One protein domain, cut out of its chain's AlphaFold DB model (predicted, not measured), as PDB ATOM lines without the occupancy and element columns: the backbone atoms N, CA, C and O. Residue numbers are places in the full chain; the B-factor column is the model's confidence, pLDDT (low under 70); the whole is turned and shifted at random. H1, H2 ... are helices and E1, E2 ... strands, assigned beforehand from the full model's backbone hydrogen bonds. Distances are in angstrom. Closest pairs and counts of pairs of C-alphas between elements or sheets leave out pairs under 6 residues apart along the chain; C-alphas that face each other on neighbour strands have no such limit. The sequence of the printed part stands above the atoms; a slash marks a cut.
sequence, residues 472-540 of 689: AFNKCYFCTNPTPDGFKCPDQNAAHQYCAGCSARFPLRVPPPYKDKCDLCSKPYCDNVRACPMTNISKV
ATOM      1  N   ALA A 472      46.773  54.085   4.493       49.03
ATOM      2  CA  ALA A 472      45.319  53.953   4.586       49.03
ATOM      3  C   ALA A 472      44.864  52.681   5.326       49.03
ATOM      4  O   ALA A 472      43.874  52.742   6.050       49.03
ATOM      5  N   PHE A 473      45.573  51.551   5.205       50.75
ATOM      6  CA  PHE A 473      45.162  50.287   5.845       50.75
ATOM      7  C   PHE A 473      45.304  50.304   7.375       50.75
ATOM      8  O   PHE A 473      44.462  49.746   8.082       50.75
ATOM      9  N   ASN A 474      46.307  51.019   7.896       60.66
ATOM     10  CA  ASN A 474      46.513  51.179   9.340       60.66
ATOM     11  C   ASN A 474      45.582  52.242   9.977       60.66
ATOM     12  O   ASN A 474      45.644  52.501  11.177       60.66
ATOM     13  N   LYS A 475      44.684  52.864   9.195       70.06
ATOM     14  CA  LYS A 475      43.647  53.778   9.698       70.06
ATOM     15  C   LYS A 475      42.302  53.067   9.708       70.06
ATOM     16  O   LYS A 475      41.850  52.537   8.697       70.06
ATOM     17  N   CYS A 476      41.629  53.074  10.856       79.56
ATOM     18  CA  CYS A 476      40.293  52.505  10.932       79.56
ATOM     19  C   CYS A 476      39.315  53.322  10.080       79.56
ATOM     20  O   CYS A 476      39.164  54.527  10.283       79.56
ATOM     21  N   TYR A 477      38.591  52.641   9.187       75.25
ATOM     22  CA  TYR A 477      37.525  53.232   8.371       75.25
ATOM     23  C   TYR A 477      36.493  54.009   9.214       75.25
ATOM     24  O   TYR A 477      35.960  55.027   8.773       75.25
ATOM     25  N   PHE A 478      36.267  53.562  10.454       78.62
ATOM     26  CA  PHE A 478      35.285  54.124  11.377       78.62
ATOM     27  C   PHE A 478      35.821  55.235  12.306       78.62
ATOM     28  O   PHE A 478      35.083  55.765  13.137       78.62
ATOM     29  N   CYS A 479      37.090  55.638  12.152       79.81
ATOM     30  CA  CYS A 479      37.574  56.912  12.700       79.81
ATOM     31  C   CYS A 479      37.110  58.112  11.863       79.81
ATOM     32  O   CYS A 479      37.034  59.219  12.384       79.81
ATOM     33  N   THR A 480      36.792  57.919  10.580       73.94
ATOM     34  CA  THR A 480      36.339  58.995   9.678       73.94
ATOM     35  C   THR A 480      34.889  58.844   9.219       73.94
ATOM     36  O   THR A 480      34.267  59.848   8.886       73.94
ATOM     37  N   ASN A 481      34.328  57.632   9.249       78.19
ATOM     38  CA  ASN A 481      32.943  57.342   8.862       78.19
ATOM     39  C   ASN A 481      32.169  56.736  10.050       78.19
ATOM     40  O   ASN A 481      32.759  55.979  10.819       78.19
ATOM     41  N   PRO A 482      30.864  57.000  10.218       78.62
ATOM     42  CA  PRO A 482      30.054  56.251  11.175       78.62
ATOM     43  C   PRO A 482      29.835  54.798  10.714       78.62
ATOM     44  O   PRO A 482      29.827  54.497   9.519       78.62
ATOM     45  N   THR A 483      29.622  53.889  11.664       74.25
ATOM     46  CA  THR A 483      29.068  52.545  11.429       74.25
ATOM     47  C   THR A 483      27.590  52.614  11.006       74.25
ATOM     48  O   THR A 483      26.962  53.671  11.133       74.25
ATOM     49  N   PRO A 484      26.976  51.496  10.567       74.44
ATOM     50  CA  PRO A 484      25.533  51.440  10.315       74.44
ATOM     51  C   PRO A 484      24.656  51.807  11.528       74.44
ATOM     52  O   PRO A 484      23.564  52.332  11.336       74.44
ATOM     53  N   ASP A 485      25.125  51.585  12.764       79.88
ATOM     54  CA  ASP A 485      24.471  52.042  14.005       79.88
ATOM     55  C   ASP A 485      24.869  53.468  14.451       79.88
ATOM     56  O   ASP A 485      24.541  53.887  15.558       79.88
ATOM     57  N   GLY A 486      25.566  54.235  13.604       79.81
ATOM     58  CA  GLY A 486      25.923  55.637  13.856       79.81
ATOM     59  C   GLY A 486      27.148  55.857  14.755       79.81
ATOM     60  O   GLY A 486      27.506  57.003  15.025       79.81
ATOM     61  N   PHE A 487      27.819  54.796  15.207       82.06
ATOM     62  CA  PHE A 487      29.019  54.889  16.037       82.06
ATOM     63  C   PHE A 487      30.231  55.351  15.213       82.06
ATOM     64  O   PHE A 487      30.563  54.766  14.184       82.06
ATOM     65  N   LYS A 488      30.941  56.365  15.708       81.50
ATOM     66  CA  LYS A 488      32.262  56.798  15.229       81.50
ATOM     67  C   LYS A 488      33.275  56.555  16.353       81.50
ATOM     68  O   LYS A 488      32.952  56.793  17.516       81.50
ATOM     69  N   CYS A 489      34.495  56.123  16.033       81.75
ATOM     70  CA  CYS A 489      35.553  56.007  17.041       81.75
ATOM     71  C   CYS A 489      35.854  57.376  17.694       81.75
ATOM     72  O   CYS A 489      36.070  58.342  16.956       81.75
ATOM     73  N   PRO A 490      35.922  57.482  19.038       77.44
ATOM     74  CA  PRO A 490      36.404  58.691  19.703       77.44
ATOM     75  C   PRO A 490      37.890  58.935  19.397       77.44
ATOM     76  O   PRO A 490      38.724  58.037  19.530       77.44
ATOM     77  N   ASP A 491      38.213  60.167  19.003       69.19
ATOM     78  CA  ASP A 491      39.390  60.516  18.189       69.19
ATOM     79  C   ASP A 491      40.784  60.357  18.843       69.19
ATOM     80  O   ASP A 491      41.781  60.639  18.183       69.19
ATOM     81  N   GLN A 492      40.894  59.918  20.106       58.06
ATOM     82  CA  GLN A 492      42.187  59.850  20.819       58.06
ATOM     83  C   GLN A 492      42.529  58.526  21.515       58.06
ATOM     84  O   GLN A 492      43.709  58.279  21.729       58.06
ATOM     85  N   ASN A 493      41.563  57.668  21.879       63.47
ATOM     86  CA  ASN A 493      41.885  56.432  22.621       63.47
ATOM     87  C   ASN A 493      40.898  55.268  22.386       63.47
ATOM     88  O   ASN A 493      40.683  54.421  23.250       63.47
ATOM     89  N   ALA A 494      40.249  55.233  21.218       74.94
ATOM     90  CA  ALA A 494      39.345  54.144  20.857       74.94
ATOM     91  C   ALA A 494      40.095  52.805  20.711       74.94
ATOM     92  O   ALA A 494      41.048  52.699  19.934       74.94
ATOM     93  N   ALA A 495      39.617  51.763  21.394       85.44
ATOM     94  CA  ALA A 495      40.113  50.404  21.211       85.44
ATOM     95  C   ALA A 495      39.781  49.881  19.800       85.44
ATOM     96  O   ALA A 495      38.705  50.135  19.253       85.44
ATOM     97  N   HIS A 496      40.712  49.138  19.205       87.88
ATOM     98  CA  HIS A 496      40.608  48.613  17.845       87.88
ATOM     99  C   HIS A 496      41.103  47.168  17.782       87.88
ATOM    100  O   HIS A 496      41.916  46.746  18.596       87.88
ATOM    101  N   GLN A 497      40.636  46.441  16.773       89.44
ATOM    102  CA  GLN A 497      41.061  45.085  16.434       89.44
ATOM    103  C   GLN A 497      41.220  44.958  14.909       89.44
ATOM    104  O   GLN A 497      40.654  45.746  14.147       89.44
ATOM    105  N   TYR A 498      42.017  43.991  14.462       89.69
ATOM    106  CA  TYR A 498      42.388  43.804  13.058       89.69
ATOM    107  C   TYR A 498      41.529  42.699  12.433       89.69
ATOM    108  O   TYR A 498      41.380  41.630  13.014       89.69
ATOM    109  N   CYS A 499      40.927  42.942  11.266       88.69
ATOM    110  CA  CYS A 499      40.096  41.939  10.594       88.69
ATOM    111  C   CYS A 499      40.957  40.804  10.015       88.69
ATOM    112  O   CYS A 499      41.647  41.009   9.021       88.69
ATOM    113  N   ALA A 500      40.835  39.587  10.546       87.94
ATOM    114  CA  ALA A 500      41.611  38.406  10.150       87.94
ATOM    115  C   ALA A 500      41.341  37.880   8.720       87.94
ATOM    116  O   ALA A 500      41.827  36.812   8.355       87.94
ATOM    117  N   GLY A 501      40.546  38.594   7.915       84.69
ATOM    118  CA  GLY A 501      40.369  38.338   6.483       84.69
ATOM    119  C   GLY A 501      40.789  39.491   5.562       84.69
ATOM    120  O   GLY A 501      40.798  39.295   4.353       84.69
ATOM    121  N   CYS A 502      41.117  40.685   6.080       86.06
ATOM    122  CA  CYS A 502      41.554  41.829   5.253       86.06
ATOM    123  C   CYS A 502      42.550  42.794   5.925       86.06
ATOM    124  O   CYS A 502      42.771  43.891   5.410       86.06
ATOM    125  N   SER A 503      43.073  42.433   7.099       86.50
ATOM    126  CA  SER A 503      44.051  43.148   7.942       86.50
ATOM    127  C   SER A 503      43.717  44.599   8.335       86.50
ATOM    128  O   SER A 503      44.452  45.222   9.093       86.50
ATOM    129  N   ALA A 504      42.584  45.155   7.904       86.38
ATOM    130  CA  ALA A 504      42.171  46.510   8.258       86.38
ATOM    131  C   ALA A 504      41.683  46.613   9.716       86.38
ATOM    132  O   ALA A 504      40.920  45.762  10.192       86.38
ATOM    133  N   ARG A 505      42.044  47.711  10.399       88.00
ATOM    134  CA  ARG A 505      41.527  48.047  11.740       88.00
ATOM    135  C   ARG A 505      40.027  48.347  11.711       88.00
ATOM    136  O   ARG A 505      39.556  49.164  10.915       88.00
ATOM    137  N   PHE A 506      39.290  47.779  12.658       87.56
ATOM    138  CA  PHE A 506      37.905  48.131  12.978       87.56
ATOM    139  C   PHE A 506      37.720  48.296  14.504       87.56
ATOM    140  O   PHE A 506      38.631  47.937  15.257       87.56
ATOM    141  N   PRO A 507      36.619  48.903  14.990       87.88
ATOM    142  CA  PRO A 507      36.457  49.200  16.409       87.88
ATOM    143  C   PRO A 507      36.356  47.913  17.227       87.88
ATOM    144  O   PRO A 507      35.627  46.993  16.853       87.88
ATOM    145  N   LEU A 508      37.030  47.873  18.375       89.31
ATOM    146  CA  LEU A 508      36.742  46.889  19.413       89.31
ATOM    147  C   LEU A 508      35.664  47.485  20.325       89.31
ATOM    148  O   LEU A 508      35.892  48.502  20.977       89.31
ATOM    149  N   ARG A 509      34.478  46.871  20.350       85.50
ATOM    150  CA  ARG A 509      33.350  47.281  21.202       85.50
ATOM    151  C   ARG A 509      33.025  46.154  22.179       85.50
ATOM    152  O   ARG A 509      32.999  44.991  21.793       85.50
ATOM    153  N   VAL A 510      32.799  46.510  23.442       84.25
ATOM    154  CA  VAL A 510      32.480  45.574  24.526       84.25
ATOM    155  C   VAL A 510      31.215  46.078  25.238       84.25
ATOM    156  O   VAL A 510      31.263  47.169  25.807       84.25
ATOM    157  N   PRO A 511      30.090  45.335  25.208       82.81
ATOM    158  CA  PRO A 511      29.856  44.143  24.387       82.81
ATOM    159  C   PRO A 511      29.891  44.459  22.874       82.81
ATOM    160  O   PRO A 511      29.639  45.603  22.479       82.81
ATOM    161  N   PRO A 512      30.194  43.472  22.013       84.06
ATOM    162  CA  PRO A 512      30.150  43.664  20.568       84.06
ATOM    163  C   PRO A 512      28.683  43.783  20.096       84.06
ATOM    164  O   PRO A 512      27.855  42.948  20.461       84.06
ATOM    165  N   PRO A 513      28.325  44.806  19.292       84.56
ATOM    166  CA  PRO A 513      26.948  45.026  18.815       84.56
ATOM    167  C   PRO A 513      26.534  44.073  17.680       84.56
ATOM    168  O   PRO A 513      25.352  43.943  17.373       84.56
ATOM    169  N   TYR A 514      27.514  43.425  17.050       86.62
ATOM    170  CA  TYR A 514      27.375  42.487  15.942       86.62
ATOM    171  C   TYR A 514      28.259  41.269  16.237       86.62
ATOM    172  O   TYR A 514      29.227  41.389  16.986       86.62
ATOM    173  N   LYS A 515      27.986  40.112  15.625       88.69
ATOM    174  CA  LYS A 515      28.894  38.953  15.689       88.69
ATOM    175  C   LYS A 515      30.152  39.234  14.863       88.69
ATOM    176  O   LYS A 515      30.185  39.030  13.651       88.69
ATOM    177  N   ASP A 516      31.174  39.742  15.539       88.88
ATOM    178  CA  ASP A 516      32.444  40.207  14.978       88.88
ATOM    179  C   ASP A 516      33.592  39.196  15.130       88.88
ATOM    180  O   ASP A 516      34.718  39.489  14.734       88.88
ATOM    181  N   LYS A 517      33.330  38.010  15.694       91.00
ATOM    182  CA  LYS A 517      34.310  36.938  15.936       91.00
ATOM    183  C   LYS A 517      33.765  35.573  15.527       91.00
ATOM    184  O   LYS A 517      32.562  35.332  15.583       91.00
ATOM    185  N   CYS A 518      34.672  34.687  15.124       92.19
ATOM    186  CA  CYS A 518      34.386  33.274  14.882       92.19
ATOM    187  C   CYS A 518      34.361  32.500  16.213       92.19
ATOM    188  O   CYS A 518      35.365  32.476  16.922       92.19
ATOM    189  N   ASP A 519      33.268  31.805  16.527       92.62
ATOM    190  CA  ASP A 519      33.107  31.021  17.764       92.62
ATOM    191  C   ASP A 519      34.056  29.796  17.825       92.62
ATOM    192  O   ASP A 519      34.327  29.255  18.898       92.62
ATOM    193  N   LEU A 520      34.589  29.364  16.671       91.81
ATOM    194  CA  LEU A 520      35.424  28.160  16.529       91.81
ATOM    195  C   LEU A 520      36.944  28.425  16.544       91.81
ATOM    196  O   LEU A 520      37.717  27.476  16.689       91.81
ATOM    197  N   CYS A 521      37.379  29.681  16.369       91.56
ATOM    198  CA  CYS A 521      38.802  30.068  16.386       91.56
ATOM    199  C   CYS A 521      39.100  31.447  17.007       91.56
ATOM    200  O   CYS A 521      40.225  31.931  16.913       91.56
ATOM    201  N   SER A 522      38.100  32.122  17.585       91.44
ATOM    202  CA  SER A 522      38.163  33.457  18.217       91.44
ATOM    203  C   SER A 522      38.648  34.634  17.353       91.44
ATOM    204  O   SER A 522      38.514  35.782  17.787       91.44
ATOM    205  N   LYS A 523      39.175  34.403  16.141       90.56
ATOM    206  CA  LYS A 523      39.690  35.465  15.263       90.56
ATOM    207  C   LYS A 523      38.574  36.470  14.894       90.56
ATOM    208  O   LYS A 523      37.458  36.036  14.577       90.56
ATOM    209  N   PRO A 524      38.842  37.792  14.946       91.38
ATOM    210  CA  PRO A 524      37.864  38.836  14.644       91.38
ATOM    211  C   PRO A 524      37.785  39.192  13.153       91.38
ATOM    212  O   PRO A 524      38.781  39.168  12.435       91.38
ATOM    213  N   TYR A 525      36.595  39.579  12.690       90.19
ATOM    214  CA  TYR A 525      36.281  39.886  11.295       90.19
ATOM    215  C   TYR A 525      35.306  41.068  11.196       90.19
ATOM    216  O   TYR A 525      34.287  41.112  11.882       90.19
ATOM    217  N   CYS A 526      35.576  42.018  10.296       88.38
ATOM    218  CA  CYS A 526      34.769  43.235  10.172       88.38
ATOM    219  C   CYS A 526      33.511  43.098   9.293       88.38
ATOM    220  O   CYS A 526      32.830  44.101   9.097       88.38
ATOM    221  N   ASP A 527      33.215  41.917   8.739       86.81
ATOM    222  CA  ASP A 527      32.201  41.725   7.681       86.81
ATOM    223  C   ASP A 527      30.763  42.056   8.137       86.81
ATOM    224  O   ASP A 527      30.004  42.698   7.417       86.81
ATOM    225  N   ASN A 528      30.428  41.744   9.394       86.38
ATOM    226  CA  ASN A 528      29.152  42.131  10.013       86.38
ATOM    227  C   ASN A 528      29.127  43.589  10.529       86.38
ATOM    228  O   ASN A 528      28.143  44.011  11.126       86.38
ATOM    229  N   VAL A 529      30.204  44.360  10.319       83.94
ATOM    230  CA  VAL A 529      30.339  45.780  10.718       83.94
ATOM    231  C   VAL A 529      30.401  46.700   9.487       83.94
ATOM    232  O   VAL A 529      29.904  47.825   9.512       83.94
ATOM    233  N   ARG A 530      30.998  46.216   8.390       81.06
ATOM    234  CA  ARG A 530      30.952  46.764   7.023       81.06
ATOM    235  C   ARG A 530      31.141  45.623   6.026       81.06
ATOM    236  O   ARG A 530      31.876  44.689   6.329       81.06
ATOM    237  N   ALA A 531      30.637  45.782   4.803       80.38
ATOM    238  CA  ALA A 531      31.022  44.917   3.687       80.38
ATOM    239  C   ALA A 531      32.559  44.822   3.595       80.38
ATOM    240  O   ALA A 531      33.242  45.833   3.392       80.38
ATOM    241  N   CYS A 532      33.114  43.627   3.810       82.75
ATOM    242  CA  CYS A 532      34.557  43.447   3.814       82.75
ATOM    243  C   CYS A 532      35.095  43.395   2.373       82.75
ATOM    244  O   CYS A 532      34.519  42.689   1.549       82.75
ATOM    245  N   PRO A 533      36.225  44.056   2.038       77.00
ATOM    246  CA  PRO A 533      36.815  43.945   0.699       77.00
ATOM    247  C   PRO A 533      37.258  42.515   0.331       77.00
ATOM    248  O   PRO A 533      37.380  42.209  -0.849       77.00
ATOM    249  N   MET A 534      37.457  41.630   1.316       74.75
ATOM    250  CA  MET A 534      37.817  40.218   1.122       74.75
ATOM    251  C   MET A 534      36.647  39.291   1.485       74.75
ATOM    252  O   MET A 534      36.751  38.444   2.379       74.75
ATOM    253  N   THR A 535      35.513  39.477   0.805       64.81
ATOM    254  CA  THR A 535      34.227  38.792   1.056       64.81
ATOM    255  C   THR A 535      34.346  37.267   1.173       64.81
ATOM    256  O   THR A 535      33.792  36.674   2.096       64.81
ATOM    257  N   ASN A 536      35.118  36.627   0.288       59.88
ATOM    258  CA  ASN A 536      35.256  35.163   0.232       59.88
ATOM    259  C   ASN A 536      35.977  34.551   1.449       59.88
ATOM    260  O   ASN A 536      35.753  33.385   1.765       59.88
ATOM    261  N   ILE A 537      36.831  35.320   2.134       59.19
ATOM    262  CA  ILE A 537      37.610  34.865   3.301       59.19
ATOM    263  C   ILE A 537      36.954  35.337   4.608       59.19
ATOM    264  O   ILE A 537      36.958  34.629   5.615       59.19
ATOM    265  N   SER A 538      36.367  36.537   4.587       61.62
ATOM    266  CA  SER A 538      35.997  37.286   5.795       61.62
ATOM    267  C   SER A 538      34.597  37.010   6.336       61.62
ATOM    268  O   SER A 538      34.294  37.447   7.445       61.62
ATOM    269  N   LYS A 539      33.732  36.335   5.569       78.75
ATOM    270  CA  LYS A 539      32.325  36.141   5.931       78.75
ATOM    271  C   LYS A 539      32.182  35.256   7.171       78.75
ATOM    272  O   LYS A 539      32.365  34.038   7.091       78.75
ATOM    273  N   VAL A 540      31.817  35.861   8.301       89.19
ATOM    274  CA  VAL A 540      31.435  35.159   9.537       89.19
ATOM    275  C   VAL A 540      29.918  35.137   9.644       89.19
ATOM    276  O   VAL A 540      29.278  36.183   9.681       89.19
TER     277      VAL A 540
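What this domain is: This is residues 472 to 540 of the 689 residues of the protein "RING-type E3 ubiquitin transferase" of Polysphondylium pallidum (strain ATCC 26659 / Pp 5 / PN500) (UniProt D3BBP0). Little regular structure is here: a rounded body of loops around one small hairpin, E1 and E2, with residues 472 to 495 looping out on one side, residues 508 to 534 on the other, and the short helix H1 near the end. The 69 printed residues run E1, E2, H1, a mixed class with only 10 residues in named elements; the two-strand sheet, E1 - E2, is antiparallel. It is compact, with a radius of gyration of the C-alphas of 11.3 A and spans of 32 by 26 by 19 A.

How they stand to each other: Look first at the hairpin of E1, residues 496 to 498, and E2, residues 505 to 507, antiparallel at 139 degrees. N 497 and O 506 are within hydrogen-bond range at 2.9 A. H1, residues 535 to 538, is apart from E1; it is too short for an O i to N i+4 pair, and its one O i to N i+3 pair is not within range.

Where its parts are: Find C-alpha 496 at (40.608, 48.613, 17.845), where E1 begins its 7.0 A; E2 also spans 7.0 A. H1 covers 5.3 A, ending at C-alpha 538, (35.997, 37.286, 5.795).

The domain as a whole: The C-alphas farthest apart, Gln 492 and Asn 536, are 32.9 A apart. The printed part has no cut; E2 to H1 is a long link. Look for pLDDT under 70 at residues 472 to 474, 491 to 493 and 535 to 538.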